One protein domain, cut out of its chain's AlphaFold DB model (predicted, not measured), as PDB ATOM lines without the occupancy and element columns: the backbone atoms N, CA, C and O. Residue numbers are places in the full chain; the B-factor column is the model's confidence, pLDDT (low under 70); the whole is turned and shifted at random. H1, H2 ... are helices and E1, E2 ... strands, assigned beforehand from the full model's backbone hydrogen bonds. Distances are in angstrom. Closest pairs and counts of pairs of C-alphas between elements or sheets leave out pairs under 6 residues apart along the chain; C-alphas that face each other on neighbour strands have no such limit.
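AT A GLANCE: This is residues 273 to 371 of the 390 residues of the protein "FMN-binding protein" of Thermoanaerobacterales bacterium (UniProt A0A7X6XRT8). A twisted three-stranded sheet has two long helices, H1 and H2, over one face; short H3 lies beyond the sheet. The 99 printed residues run E1 E2 E3 H1 H2 H3, mixed in class; the strands form an antiparallel meander, each neighbouring the one before. The whole is compact, radius of gyration 13.1 A, spanning 41 by 27 by 18 A.

HOW THE PARTS SIT: E2, residues 285 to 293, forms hairpins with E1, residues 273 to 277 (N 274 to O 290, 2.8 A), and E3, residues 296 to 305 (N 287 to O 303, 2.8 A). H2, residues 348 to 365, is over all three strands, height over the sheet 7.2 A; the closest C-alphas of E2 and H2 are those of Ala 288 and Ala 357, 5.1 A apart. H1, residues 320 to 336, on the same face, touches H2 residues 350 to 358, a shallow tilt of 29 degrees, the same way; closest C-alphas 325 and 351, 6.6 A. H3, residues 367 to 371, is not on the sheet. Every O i to N i+4 pair is within hydrogen-bond range in H2, 11 of 13 in H1, 0 of 1 in H3, where 2 of 2 O i to N i+3 pairs are.

IN THESE COORDINATES: E3 measures 26.7 A, H2 25.6 A. E1 begins at C-alpha 273 (8.550, 6.068, -0.330); H3 ends at C-alpha 371 (20.383, -3.169, -12.528).

THE WHOLE: The printed part has no cut. Links E3 to H1 and H1 to H2 are long. Residues 293 to 294, 314 to 318 and 367 to 371 are under pLDDT 70.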
ATOM      1  N   THR A 273       9.038   4.741   0.058       81.69
ATOM      2  CA  THR A 273       8.550   6.068  -0.330       81.69
ATOM      3  C   THR A 273       9.501   6.687  -1.347       81.69
ATOM      4  O   THR A 273      10.700   6.811  -1.093       81.69
ATOM      5  N   TYR A 274       8.959   7.102  -2.486       88.00
ATOM      6  CA  TYR A 274       9.715   7.595  -3.630       88.00
ATOM      7  C   TYR A 274       9.219   8.981  -4.014       88.00
ATOM      8  O   TYR A 274       8.055   9.154  -4.362       88.00
ATOM      9  N   SER A 275      10.103   9.974  -3.976       92.94
ATOM     10  CA  SER A 275       9.781  11.341  -4.388       92.94
ATOM     11  C   SER A 275      10.482  11.681  -5.693       92.94
ATOM     12  O   SER A 275      11.690  11.477  -5.818       92.94
ATOM     13  N   ALA A 276       9.748  12.232  -6.657       93.75
ATOM     14  CA  ALA A 276      10.324  12.678  -7.917       93.75
ATOM     15  C   ALA A 276       9.663  13.964  -8.446       93.75
ATOM     16  O   ALA A 276       8.454  14.151  -8.281       93.75
ATOM     17  N   PRO A 277      10.435  14.854  -9.101       96.31
ATOM     18  CA  PRO A 277       9.900  16.043  -9.752       96.31
ATOM     19  C   PRO A 277       9.454  15.770 -11.198       96.31
ATOM     20  O   PRO A 277      10.015  14.918 -11.894       96.31
ATOM     21  N   SER A 278       8.493  16.554 -11.688       97.38
ATOM     22  CA  SER A 278       8.219  16.751 -13.114       97.38
ATOM     23  C   SER A 278       9.313  17.601 -13.767       97.38
ATOM     24  O   SER A 278      10.203  18.125 -13.100       97.38
ATOM     25  N   ASP A 279       9.242  17.778 -15.082       96.12
ATOM     26  CA  ASP A 279      10.020  18.808 -15.764       96.12
ATOM     27  C   ASP A 279       9.601  20.199 -15.282       96.12
ATOM     28  O   ASP A 279       8.433  20.437 -14.943       96.12
ATOM     29  N   ALA A 280      10.577  21.103 -15.250       94.75
ATOM     30  CA  ALA A 280      10.368  22.511 -14.964       94.75
ATOM     31  C   ALA A 280      10.139  23.297 -16.257       94.75
ATOM     32  O   ALA A 280      10.809  23.074 -17.265       94.75
ATOM     33  N   ASP A 281       9.201  24.239 -16.205       92.25
ATOM     34  CA  ASP A 281       8.928  25.210 -17.263       92.25
ATOM     35  C   ASP A 281       8.754  26.623 -16.671       92.25
ATOM     36  O   ASP A 281       8.883  26.833 -15.462       92.25
ATOM     37  N   ASP A 282       8.413  27.607 -17.508       91.12
ATOM     38  CA  ASP A 282       8.184  28.999 -17.081       91.12
ATOM     39  C   ASP A 282       7.045  29.163 -16.050       91.12
ATOM     40  O   ASP A 282       6.879  30.234 -15.458       91.12
ATOM     41  N   ARG A 283       6.246  28.113 -15.823       86.94
ATOM     42  CA  ARG A 283       5.147  28.033 -14.847       86.94
ATOM     43  C   ARG A 283       5.520  27.190 -13.617       86.94
ATOM     44  O   ARG A 283       4.643  26.925 -12.786       86.94
ATOM     45  N   GLY A 284       6.784  26.776 -13.509       93.44
ATOM     46  CA  GLY A 284       7.351  25.967 -12.430       93.44
ATOM     47  C   GLY A 284       7.289  24.460 -12.689       93.44
ATOM     48  O   GLY A 284       7.284  24.018 -13.837       93.44
ATOM     49  N   TYR A 285       7.222  23.650 -11.638       95.75
ATOM     50  CA  TYR A 285       7.209  22.179 -11.713       95.75
ATOM     51  C   TYR A 285       6.301  21.588 -10.630       95.75
ATOM     52  O   TYR A 285       5.821  22.311  -9.760       95.75
ATOM     53  N   ALA A 286       6.052  20.283 -10.682       95.38
ATOM     54  CA  ALA A 286       5.398  19.549  -9.607       95.38
ATOM     55  C   ALA A 286       6.324  18.477  -9.031       95.38
ATOM     56  O   ALA A 286       7.226  18.003  -9.715       95.38
ATOM     57  N   THR A 287       6.077  18.051  -7.800       95.62
ATOM     58  CA  THR A 287       6.671  16.846  -7.213       95.62
ATOM     59  C   THR A 287       5.574  15.877  -6.826       95.62
ATOM     60  O   THR A 287       4.520  16.310  -6.361       95.62
ATOM     61  N   ALA A 288       5.843  14.583  -6.955       95.12
ATOM     62  CA  ALA A 288       5.012  13.527  -6.404       95.12
ATOM     63  C   ALA A 288       5.852  12.698  -5.435       95.12
ATOM     64  O   ALA A 288       6.957  12.282  -5.780       95.12
ATOM     65  N   THR A 289       5.315  12.464  -4.248       89.38
ATOM     66  CA  THR A 289       5.793  11.475  -3.288       89.38
ATOM     67  C   THR A 289       4.835  10.302  -3.349       89.38
ATOM     68  O   THR A 289       3.669  10.442  -2.998       89.38
ATOM     69  N   VAL A 290       5.317   9.168  -3.842       86.88
ATOM     70  CA  VAL A 290       4.546   7.943  -4.035       86.88
ATOM     71  C   VAL A 290       5.001   6.922  -3.008       86.88
ATOM     72  O   VAL A 290       6.196   6.641  -2.897       86.88
ATOM     73  N   MET A 291       4.056   6.362  -2.265       79.19
ATOM     74  CA  MET A 291       4.316   5.266  -1.343       79.19
ATOM     75  C   MET A 291       3.941   3.948  -2.008       79.19
ATOM     76  O   MET A 291       2.796   3.775  -2.434       79.19
ATOM     77  N   ILE A 292       4.920   3.049  -2.104       78.12
ATOM     78  CA  ILE A 292       4.749   1.680  -2.577       78.12
ATOM     79  C   ILE A 292       4.795   0.737  -1.389       78.12
ATOM     80  O   ILE A 292       5.771   0.744  -0.646       78.12
ATOM     81  N   GLU A 293       3.765  -0.081  -1.229       65.00
ATOM     82  CA  GLU A 293       3.687  -1.070  -0.157       65.00
ATOM     83  C   GLU A 293       3.003  -2.327  -0.675       65.00
ATOM     84  O   GLU A 293       1.949  -2.248  -1.309       65.00
ATOM     85  N   ASN A 294       3.608  -3.489  -0.429       61.81
ATOM     86  CA  ASN A 294       3.241  -4.734  -1.092       61.81
ATOM     87  C   ASN A 294       3.090  -4.532  -2.612       61.81
ATOM     88  O   ASN A 294       2.101  -4.963  -3.209       61.81
ATOM     89  N   GLY A 295       4.065  -3.849  -3.232       70.88
ATOM     90  CA  GLY A 295       4.128  -3.575  -4.675       70.88
ATOM     91  C   GLY A 295       2.912  -2.838  -5.239       70.88
ATOM     92  O   GLY A 295       2.620  -2.967  -6.433       70.88
ATOM     93  N   GLN A 296       2.213  -2.076  -4.395       73.94
ATOM     94  CA  GLN A 296       1.093  -1.225  -4.768       73.94
ATOM     95  C   GLN A 296       1.326   0.235  -4.408       73.94
ATOM     96  O   GLN A 296       1.868   0.534  -3.351       73.94
ATOM     97  N   ILE A 297       0.802   1.139  -5.230       81.75
ATOM     98  CA  ILE A 297       0.648   2.555  -4.898       81.75
ATOM     99  C   ILE A 297      -0.400   2.680  -3.793       81.75
ATOM    100  O   ILE A 297      -1.587   2.497  -4.050       81.75
ATOM    101  N   VAL A 298       0.012   2.987  -2.571       71.00
ATOM    102  CA  VAL A 298      -0.913   3.121  -1.432       71.00
ATOM    103  C   VAL A 298      -1.140   4.569  -1.018       71.00
ATOM    104  O   VAL A 298      -2.156   4.868  -0.396       71.00
ATOM    105  N   ASP A 299      -0.232   5.468  -1.395       79.25
ATOM    106  CA  ASP A 299      -0.390   6.905  -1.201       79.25
ATOM    107  C   ASP A 299       0.337   7.689  -2.295       79.25
ATOM    108  O   ASP A 299       1.374   7.259  -2.812       79.25
ATOM    109  N   VAL A 300      -0.215   8.849  -2.640       85.56
ATOM    110  CA  VAL A 300       0.388   9.800  -3.570       85.56
ATOM    111  C   VAL A 300       0.173  11.204  -3.031       85.56
ATOM    112  O   VAL A 300      -0.942  11.704  -2.990       85.56
ATOM    113  N   VAL A 301       1.257  11.886  -2.690       86.06
ATOM    114  CA  VAL A 301       1.231  13.296  -2.304       86.06
ATOM    115  C   VAL A 301       1.829  14.117  -3.429       86.06
ATOM    116  O   VAL A 301       2.980  13.913  -3.810       86.06
ATOM    117  N   ILE A 302       1.066  15.073  -3.945       91.00
ATOM    118  CA  ILE A 302       1.517  15.998  -4.984       91.00
ATOM    119  C   ILE A 302       1.704  17.401  -4.421       91.00
ATOM    120  O   ILE A 302       0.956  17.848  -3.554       91.00
ATOM    121  N   LYS A 303       2.702  18.107  -4.944       90.81
ATOM    122  CA  LYS A 303       2.948  19.524  -4.664       90.81
ATOM    123  C   LYS A 303       3.316  20.240  -5.948       90.81
ATOM    124  O   LYS A 303       4.031  19.675  -6.773       90.81
ATOM    125  N   GLU A 304       2.871  21.480  -6.109       91.25
ATOM    126  CA  GLU A 304       3.327  22.356  -7.188       91.25
ATOM    127  C   GLU A 304       4.233  23.458  -6.663       91.25
ATOM    128  O   GLU A 304       4.036  23.992  -5.578       91.25
ATOM    129  N   TYR A 305       5.187  23.845  -7.498       93.12
ATOM    130  CA  TYR A 305       6.127  24.922  -7.257       93.12
ATOM    131  C   TYR A 305       6.071  25.901  -8.422       93.12
ATOM    132  O   TYR A 305       5.827  25.513  -9.569       93.12
ATOM    133  N   ASP A 306       6.259  27.187  -8.146       91.69
ATOM    134  CA  ASP A 306       6.452  28.193  -9.183       91.69
ATOM    135  C   ASP A 306       7.866  28.114  -9.798       91.69
ATOM    136  O   ASP A 306       8.698  27.282  -9.428       91.69
ATOM    137  N   LYS A 307       8.156  28.982 -10.774       91.94
ATOM    138  CA  LYS A 307       9.469  29.031 -11.441       91.94
ATOM    139  C   LYS A 307      10.635  29.389 -10.505       91.94
ATOM    140  O   LYS A 307      11.784  29.145 -10.849       91.94
ATOM    141  N   ASN A 308      10.341  29.975  -9.344       92.25
ATOM    142  CA  ASN A 308      11.318  30.332  -8.319       92.25
ATOM    143  C   ASN A 308      11.426  29.240  -7.239       92.25
ATOM    144  O   ASN A 308      12.052  29.471  -6.208       92.25
ATOM    145  N   SER A 309      10.823  28.064  -7.458       89.75
ATOM    146  CA  SER A 309      10.738  26.968  -6.485       89.75
ATOM    147  C   SER A 309      10.001  27.323  -5.187       89.75
ATOM    148  O   SER A 309      10.229  26.695  -4.157       89.75
ATOM    149  N   SER A 310       9.098  28.305  -5.225       91.12
ATOM    150  CA  SER A 310       8.174  28.559  -4.117       91.12
ATOM    151  C   SER A 310       6.966  27.632  -4.239       91.12
ATOM    152  O   SER A 310       6.356  27.561  -5.307       91.12
ATOM    153  N   GLU A 311       6.643  26.900  -3.168       90.12
ATOM    154  CA  GLU A 311       5.477  26.004  -3.128       90.12
ATOM    155  C   GLU A 311       4.206  26.824  -3.365       90.12
ATOM    156  O   GLU A 311       3.968  27.839  -2.705       90.12
ATOM    157  N   LYS A 312       3.405  26.412  -4.347       85.81
ATOM    158  CA  LYS A 312       2.110  27.023  -4.616       85.81
ATOM    159  C   LYS A 312       1.137  26.538  -3.558       85.81
ATOM    160  O   LYS A 312       0.949  25.337  -3.390       85.81
ATOM    161  N   ASP A 313       0.482  27.475  -2.890       78.00
ATOM    162  CA  ASP A 313      -0.583  27.135  -1.961       78.00
ATOM    163  C   ASP A 313      -1.844  26.735  -2.737       78.00
ATOM    164  O   ASP A 313      -2.592  27.583  -3.237       78.00
ATOM    165  N   SER A 314      -2.070  25.424  -2.822       66.12
ATOM    166  CA  SER A 314      -3.244  24.807  -3.438       66.12
ATOM    167  C   SER A 314      -4.560  25.380  -2.904       66.12
ATOM    168  O   SER A 314      -5.512  25.496  -3.669       66.12
ATOM    169  N   SER A 315      -4.613  25.771  -1.624       63.66
ATOM    170  CA  SER A 315      -5.830  26.264  -0.961       63.66
ATOM    171  C   SER A 315      -6.224  27.681  -1.390       63.66
ATOM    172  O   SER A 315      -7.389  28.061  -1.304       63.66
ATOM    173  N   THR A 316      -5.271  28.455  -1.916       64.69
ATOM    174  CA  THR A 316      -5.518  29.815  -2.426       64.69
ATOM    175  C   THR A 316      -5.941  29.837  -3.894       64.69
ATOM    176  O   THR A 316      -6.308  30.887  -4.428       64.69
ATOM    177  N   HIS A 317      -5.902  28.687  -4.573       63.12
ATOM    178  CA  HIS A 317      -6.217  28.591  -5.991       63.12
ATOM    179  C   HIS A 317      -7.734  28.531  -6.204       63.12
ATOM    180  O   HIS A 317      -8.350  27.485  -6.086       63.12
ATOM    181  N   LEU A 318      -8.359  29.651  -6.570       68.25
ATOM    182  CA  LEU A 318      -9.823  29.722  -6.746       68.25
ATOM    183  C   LEU A 318     -10.336  29.096  -8.057       68.25
ATOM    184  O   LEU A 318     -11.527  29.172  -8.357       68.25
ATOM    185  N   TYR A 319      -9.451  28.512  -8.870       74.69
ATOM    186  CA  TYR A 319      -9.837  27.890 -10.131       74.69
ATOM    187  C   TYR A 319     -10.198  26.417  -9.916       74.69
ATOM    188  O   TYR A 319      -9.328  25.561  -9.756       74.69
ATOM    189  N   GLU A 320     -11.502  26.145  -9.935       71.50
ATOM    190  CA  GLU A 320     -12.123  24.859  -9.595       71.50
ATOM    191  C   GLU A 320     -11.478  23.628 -10.268       71.50
ATOM    192  O   GLU A 320     -11.196  22.666  -9.554       71.50
ATOM    193  N   PRO A 321     -11.115  23.630 -11.571       71.62
ATOM    194  CA  PRO A 321     -10.452  22.471 -12.172       71.62
ATOM    195  C   PRO A 321      -9.094  22.123 -11.557       71.62
ATOM    196  O   PRO A 321      -8.712  20.956 -11.542       71.62
ATOM    197  N   VAL A 322      -8.344  23.116 -11.070       72.88
ATOM    198  CA  VAL A 322      -7.042  22.887 -10.420       72.88
ATOM    199  C   VAL A 322      -7.238  22.364  -9.003       72.88
ATOM    200  O   VAL A 322      -6.523  21.448  -8.608       72.88
ATOM    201  N   LEU A 323      -8.232  22.874  -8.268       71.12
ATOM    202  CA  LEU A 323      -8.616  22.312  -6.969       71.12
ATOM    203  C   LEU A 323      -8.993  20.838  -7.111       71.12
ATOM    204  O   LEU A 323      -8.423  19.997  -6.421       71.12
ATOM    205  N   TYR A 324      -9.860  20.533  -8.080       70.31
ATOM    206  CA  TYR A 324     -10.254  19.169  -8.416       70.31
ATOM    207  C   TYR A 324      -9.040  18.297  -8.769       70.31
ATOM    208  O   TYR A 324      -8.884  17.201  -8.246       70.31
ATOM    209  N   ALA A 325      -8.132  18.780  -9.622       75.69
ATOM    210  CA  ALA A 325      -6.926  18.037  -9.983       75.69
ATOM    211  C   ALA A 325      -6.021  17.742  -8.773       75.69
ATOM    212  O   ALA A 325      -5.475  16.646  -8.673       75.69
ATOM    213  N   ASN A 326      -5.881  18.700  -7.856       76.56
ATOM    214  CA  ASN A 326      -5.045  18.559  -6.666       76.56
ATOM    215  C   ASN A 326      -5.609  17.556  -5.657       76.56
ATOM    216  O   ASN A 326      -4.835  16.863  -5.004       76.56
ATOM    217  N   SER A 327      -6.935  17.468  -5.529       73.62
ATOM    218  CA  SER A 327      -7.578  16.513  -4.624       73.62
ATOM    219  C   SER A 327      -7.729  15.122  -5.246       73.62
ATOM    220  O   SER A 327      -7.562  14.118  -4.562       73.62
ATOM    221  N   GLU A 328      -8.014  15.038  -6.545       75.69
ATOM    222  CA  GLU A 328      -8.499  13.795  -7.157       75.69
ATOM    223  C   GLU A 328      -7.402  12.982  -7.829       75.69
ATOM    224  O   GLU A 328      -7.428  11.754  -7.779       75.69
ATOM    225  N   LEU A 329      -6.417  13.633  -8.453       84.25
ATOM    226  CA  LEU A 329      -5.372  12.909  -9.175       84.25
ATOM    227  C   LEU A 329      -4.547  11.987  -8.267       84.25
ATOM    228  O   LEU A 329      -4.321  10.854  -8.690       84.25
ATOM    229  N   PRO A 330      -4.170  12.375  -7.029       85.12
ATOM    230  CA  PRO A 330      -3.609  11.460  -6.035       85.12
ATOM    231  C   PRO A 330      -4.353  10.131  -5.918       85.12
ATOM    232  O   PRO A 330      -3.761   9.061  -6.052       85.12
ATOM    233  N   LEU A 331      -5.672  10.206  -5.744       75.25
ATOM    234  CA  LEU A 331      -6.538   9.042  -5.623       75.25
ATOM    235  C   LEU A 331      -6.590   8.261  -6.926       75.25
ATOM    236  O   LEU A 331      -6.522   7.042  -6.899       75.25
ATOM    237  N   MET A 332      -6.658   8.944  -8.068       78.12
ATOM    238  CA  MET A 332      -6.678   8.280  -9.368       78.12
ATOM    239  C   MET A 332      -5.401   7.469  -9.612       78.12
ATOM    240  O   MET A 332      -5.492   6.388 -10.186       78.12
ATOM    241  N   PHE A 333      -4.228   7.938  -9.172       84.88
ATOM    242  CA  PHE A 333      -2.985   7.162  -9.252       84.88
ATOM    243  C   PHE A 333      -3.036   5.911  -8.365       84.88
ATOM    244  O   PHE A 333      -2.661   4.827  -8.814       84.88
ATOM    245  N   ILE A 334      -3.542   6.052  -7.133       79.06
ATOM    246  CA  ILE A 334      -3.754   4.940  -6.193       79.06
ATOM    247  C   ILE A 334      -4.754   3.933  -6.780       79.06
ATOM    248  O   ILE A 334      -4.499   2.736  -6.799       79.06
ATOM    249  N   GLU A 335      -5.884   4.384  -7.317       70.69
ATOM    250  CA  GLU A 335      -6.914   3.502  -7.876       70.69
ATOM    251  C   GLU A 335      -6.457   2.820  -9.169       70.69
ATOM    252  O   GLU A 335      -6.703   1.629  -9.357       70.69
ATOM    253  N   ALA A 336      -5.769   3.548 -10.051       74.00
ATOM    254  CA  ALA A 336      -5.257   3.000 -11.301       74.00
ATOM    255  C   ALA A 336      -4.038   2.093 -11.102       74.00
ATOM    256  O   ALA A 336      -3.709   1.334 -12.016       74.00
ATOM    257  N   GLN A 337      -3.359   2.189  -9.949       80.19
ATOM    258  CA  GLN A 337      -2.054   1.564  -9.710       80.19
ATOM    259  C   GLN A 337      -1.057   1.897 -10.836       80.19
ATOM    260  O   GLN A 337      -0.303   1.047 -11.304       80.19
ATOM    261  N   SER A 338      -1.115   3.134 -11.340       84.31
ATOM    262  CA  SER A 338      -0.408   3.566 -12.548       84.31
ATOM    263  C   SER A 338      -0.313   5.088 -12.617       84.31
ATOM    264  O   SER A 338      -1.218   5.778 -12.152       84.31
ATOM    265  N   ASP A 339       0.734   5.623 -13.255       89.19
ATOM    266  CA  ASP A 339       0.827   7.039 -13.642       89.19
ATOM    267  C   ASP A 339      -0.093   7.417 -14.823       89.19
ATOM    268  O   ASP A 339      -0.336   8.599 -15.105       89.19
ATOM    269  N   GLU A 340      -0.661   6.424 -15.509       86.31
ATOM    270  CA  GLU A 340      -1.460   6.593 -16.725       86.31
ATOM    271  C   GLU A 340      -2.942   6.894 -16.443       86.31
ATOM    272  O   GLU A 340      -3.865   6.198 -16.873       86.31
ATOM    273  N   ILE A 341      -3.189   7.996 -15.744       82.44
ATOM    274  CA  ILE A 341      -4.540   8.510 -15.492       82.44
ATOM    275  C   ILE A 341      -5.001   9.508 -16.572       82.44
ATOM    276  O   ILE A 341      -4.299   9.763 -17.553       82.44
ATOM    277  N   ASP A 342      -6.237  10.003 -16.485       78.88
ATOM    278  CA  ASP A 342      -6.773  10.966 -17.460       78.88
ATOM    279  C   ASP A 342      -6.488  12.364 -16.940       78.88
ATOM    280  O   ASP A 342      -6.540  12.622 -15.738       78.88
ATOM    281  N   VAL A 343      -6.187  13.276 -17.859       82.44
ATOM    282  CA  VAL A 343      -5.973  14.676 -17.502       82.44
ATOM    283  C   VAL A 343      -7.303  15.350 -17.174       82.44
ATOM    284  O   VAL A 343      -8.298  15.170 -17.881       82.44
ATOM    285  N   VAL A 344      -7.310  16.187 -16.140       75.00
ATOM    286  CA  VAL A 344      -8.483  16.989 -15.777       75.00
ATOM    287  C   VAL A 344      -8.637  18.132 -16.776       75.00
ATOM    288  O   VAL A 344      -7.714  18.921 -16.999       75.00
ATOM    289  N   SER A 345      -9.822  18.242 -17.381       74.56
ATOM    290  CA  SER A 345     -10.143  19.346 -18.293       74.56
ATOM    291  C   SER A 345     -10.094  20.679 -17.545       74.56
ATOM    292  O   SER A 345     -10.706  20.821 -16.496       74.56
ATOM    293  N   GLY A 346      -9.340  21.650 -18.065       75.69
ATOM    294  CA  GLY A 346      -9.057  22.918 -17.378       75.69
ATOM    295  C   GLY A 346      -7.780  22.890 -16.528       75.69
ATOM    296  O   GLY A 346      -7.123  23.915 -16.397       75.69
ATOM    297  N   ALA A 347      -7.331  21.719 -16.073       84.69
ATOM    298  CA  ALA A 347      -6.086  21.539 -15.320       84.69
ATOM    299  C   ALA A 347      -5.089  20.614 -16.044       84.69
ATOM    300  O   ALA A 347      -4.309  19.891 -15.423       84.69
ATOM    301  N   THR A 348      -5.089  20.642 -17.380       87.81
ATOM    302  CA  THR A 348      -4.284  19.746 -18.225       87.81
ATOM    303  C   THR A 348      -2.786  19.830 -17.932       87.81
ATOM    304  O   THR A 348      -2.098  18.813 -17.958       87.81
ATOM    305  N   ILE A 349      -2.262  21.032 -17.675       89.06
ATOM    306  CA  ILE A 349      -0.823  21.240 -17.444       89.06
ATOM    307  C   ILE A 349      -0.408  20.641 -16.102       89.06
ATOM    308  O   ILE A 349       0.512  19.829 -16.072       89.06
ATOM    309  N   SER A 350      -1.124  20.976 -15.028       90.81
ATOM    310  CA  SER A 350      -0.934  20.391 -13.697       90.81
ATOM    311  C   SER A 350      -1.059  18.871 -13.735       90.81
ATOM    312  O   SER A 350      -0.151  18.168 -13.305       90.81
ATOM    313  N   SER A 351      -2.109  18.358 -14.389       91.56
ATOM    314  CA  SER A 351      -2.325  16.914 -14.546       91.56
ATOM    315  C   SER A 351      -1.111  16.223 -15.170       91.56
ATOM    316  O   SER A 351      -0.616  15.240 -14.630       91.56
ATOM    317  N   ARG A 352      -0.571  16.767 -16.269       94.38
ATOM    318  CA  ARG A 352       0.612  16.195 -16.933       94.38
ATOM    319  C   ARG A 352       1.864  16.249 -16.058       94.38
ATOM    320  O   ARG A 352       2.640  15.296 -16.081       94.38
ATOM    321  N   LYS A 353       2.058  17.325 -15.286       95.62
ATOM    322  CA  LYS A 353       3.178  17.432 -14.340       95.62
ATOM    323  C   LYS A 353       3.074  16.365 -13.249       95.62
ATOM    324  O   LYS A 353       4.060  15.682 -12.985       95.62
ATOM    325  N   TYR A 354       1.883  16.143 -12.695       95.19
ATOM    326  CA  TYR A 354       1.654  15.090 -11.703       95.19
ATOM    327  C   TYR A 354       1.880  13.692 -12.270       95.19
ATOM    328  O   TYR A 354       2.609  12.917 -11.660       95.19
ATOM    329  N   GLN A 355       1.355  13.390 -13.463       95.31
ATOM    330  CA  GLN A 355       1.601  12.105 -14.128       95.31
ATOM    331  C   GLN A 355       3.095  11.848 -14.310       95.31
ATOM    332  O   GLN A 355       3.596  10.783 -13.972       95.31
ATOM    333  N   GLN A 356       3.834  12.849 -14.793       96.88
ATOM    334  CA  GLN A 356       5.273  12.722 -14.991       96.88
ATOM    335  C   GLN A 356       6.032  12.508 -13.674       96.88
ATOM    336  O   GLN A 356       6.960  11.699 -13.627       96.88
ATOM    337  N   ALA A 357       5.653  13.225 -12.617       96.88
ATOM    338  CA  ALA A 357       6.259  13.085 -11.302       96.88
ATOM    339  C   ALA A 357       5.986  11.693 -10.700       96.88
ATOM    340  O   ALA A 357       6.926  11.022 -10.274       96.88
ATOM    341  N   VAL A 358       4.738  11.209 -10.756       94.56
ATOM    342  CA  VAL A 358       4.365   9.857 -10.303       94.56
ATOM    343  C   VAL A 358       5.103   8.800 -11.113       94.56
ATOM    344  O   VAL A 358       5.751   7.941 -10.527       94.56
ATOM    345  N   LYS A 359       5.128   8.911 -12.446       94.75
ATOM    346  CA  LYS A 359       5.878   8.000 -13.323       94.75
ATOM    347  C   LYS A 359       7.333   7.844 -12.890       94.75
ATOM    348  O   LYS A 359       7.856   6.736 -12.828       94.75
ATOM    349  N   ARG A 360       8.009   8.955 -12.589       93.62
ATOM    350  CA  ARG A 360       9.413   8.949 -12.149       93.62
ATOM    351  C   ARG A 360       9.588   8.330 -10.764       93.62
ATOM    352  O   ARG A 360      10.573   7.622 -10.549       93.62
ATOM    353  N   ALA A 361       8.642   8.550  -9.856       92.88
ATOM    354  CA  ALA A 361       8.632   7.886  -8.558       92.88
ATOM    355  C   ALA A 361       8.435   6.364  -8.713       92.88
ATOM    356  O   ALA A 361       9.200   5.599  -8.133       92.88
ATOM    357  N   LEU A 362       7.521   5.917  -9.585       90.50
ATOM    358  CA  LEU A 362       7.310   4.494  -9.897       90.50
ATOM    359  C   LEU A 362       8.530   3.848 -10.564       90.50
ATOM    360  O   LEU A 362       8.932   2.749 -10.193       90.50
ATOM    361  N   ILE A 363       9.182   4.539 -11.504       88.88
ATOM    362  CA  ILE A 363      10.450   4.076 -12.092       88.88
ATOM    363  C   ILE A 363      11.514   3.896 -11.001       88.88
ATOM    364  O   ILE A 363      12.220   2.887 -11.005       88.88
ATOM    365  N   SER A 364      11.610   4.841 -10.060       85.25
ATOM    366  CA  SER A 364      12.548   4.761  -8.930       85.25
ATOM    367  C   SER A 364      12.228   3.604  -7.984       85.25
ATOM    368  O   SER A 364      13.139   3.023  -7.400       85.25
ATOM    369  N   ALA A 365      10.951   3.244  -7.866       84.69
ATOM    370  CA  ALA A 365      10.511   2.082  -7.111       84.69
ATOM    371  C   ALA A 365      10.762   0.754  -7.838       84.69
ATOM    372  O   ALA A 365      10.877  -0.279  -7.193       84.69
ATOM    373  N   SER A 366      10.881   0.745  -9.167       82.19
ATOM    374  CA  SER A 366      11.018  -0.502  -9.925       82.19
ATOM    375  C   SER A 366      12.351  -1.231  -9.684       82.19
ATOM    376  O   SER A 366      13.414  -0.608  -9.605       82.19
ATOM    377  N   VAL A 367      12.329  -2.571  -9.674       60.78
ATOM    378  CA  VAL A 367      13.527  -3.439  -9.565       60.78
ATOM    379  C   VAL A 367      14.547  -3.185 -10.692       60.78
ATOM    380  O   VAL A 367      15.753  -3.376 -10.503       60.78
ATOM    381  N   SER A 368      14.101  -2.675 -11.848       55.50
ATOM    382  CA  SER A 368      14.980  -2.275 -12.960       55.50
ATOM    383  C   SER A 368      15.948  -1.140 -12.595       55.50
ATOM    384  O   SER A 368      17.037  -1.061 -13.166       55.50
ATOM    385  N   SER A 369      15.615  -0.301 -11.605       53.75
ATOM    386  CA  SER A 369      16.505   0.763 -11.117       53.75
ATOM    387  C   SER A 369      17.788   0.229 -10.453       53.75
ATOM    388  O   SER A 369      18.817   0.905 -10.477       53.75
ATOM    389  N   LEU A 370      17.771  -1.009  -9.938       42.72
ATOM    390  CA  LEU A 370      18.918  -1.648  -9.278       42.72
ATOM    391  C   LEU A 370      19.918  -2.296 -10.251       42.72
ATOM    392  O   LEU A 370      21.047  -2.581  -9.856       42.72
ATOM    393  N   HIS A 371      19.534  -2.520 -11.514       38.50
ATOM    394  CA  HIS A 371      20.383  -3.169 -12.528       38.50
ATOM    395  C   HIS A 371      21.074  -2.190 -13.489       38.50
ATOM    396  O   HIS A 371      21.800  -2.621 -14.386       38.50
TER     397      HIS A 371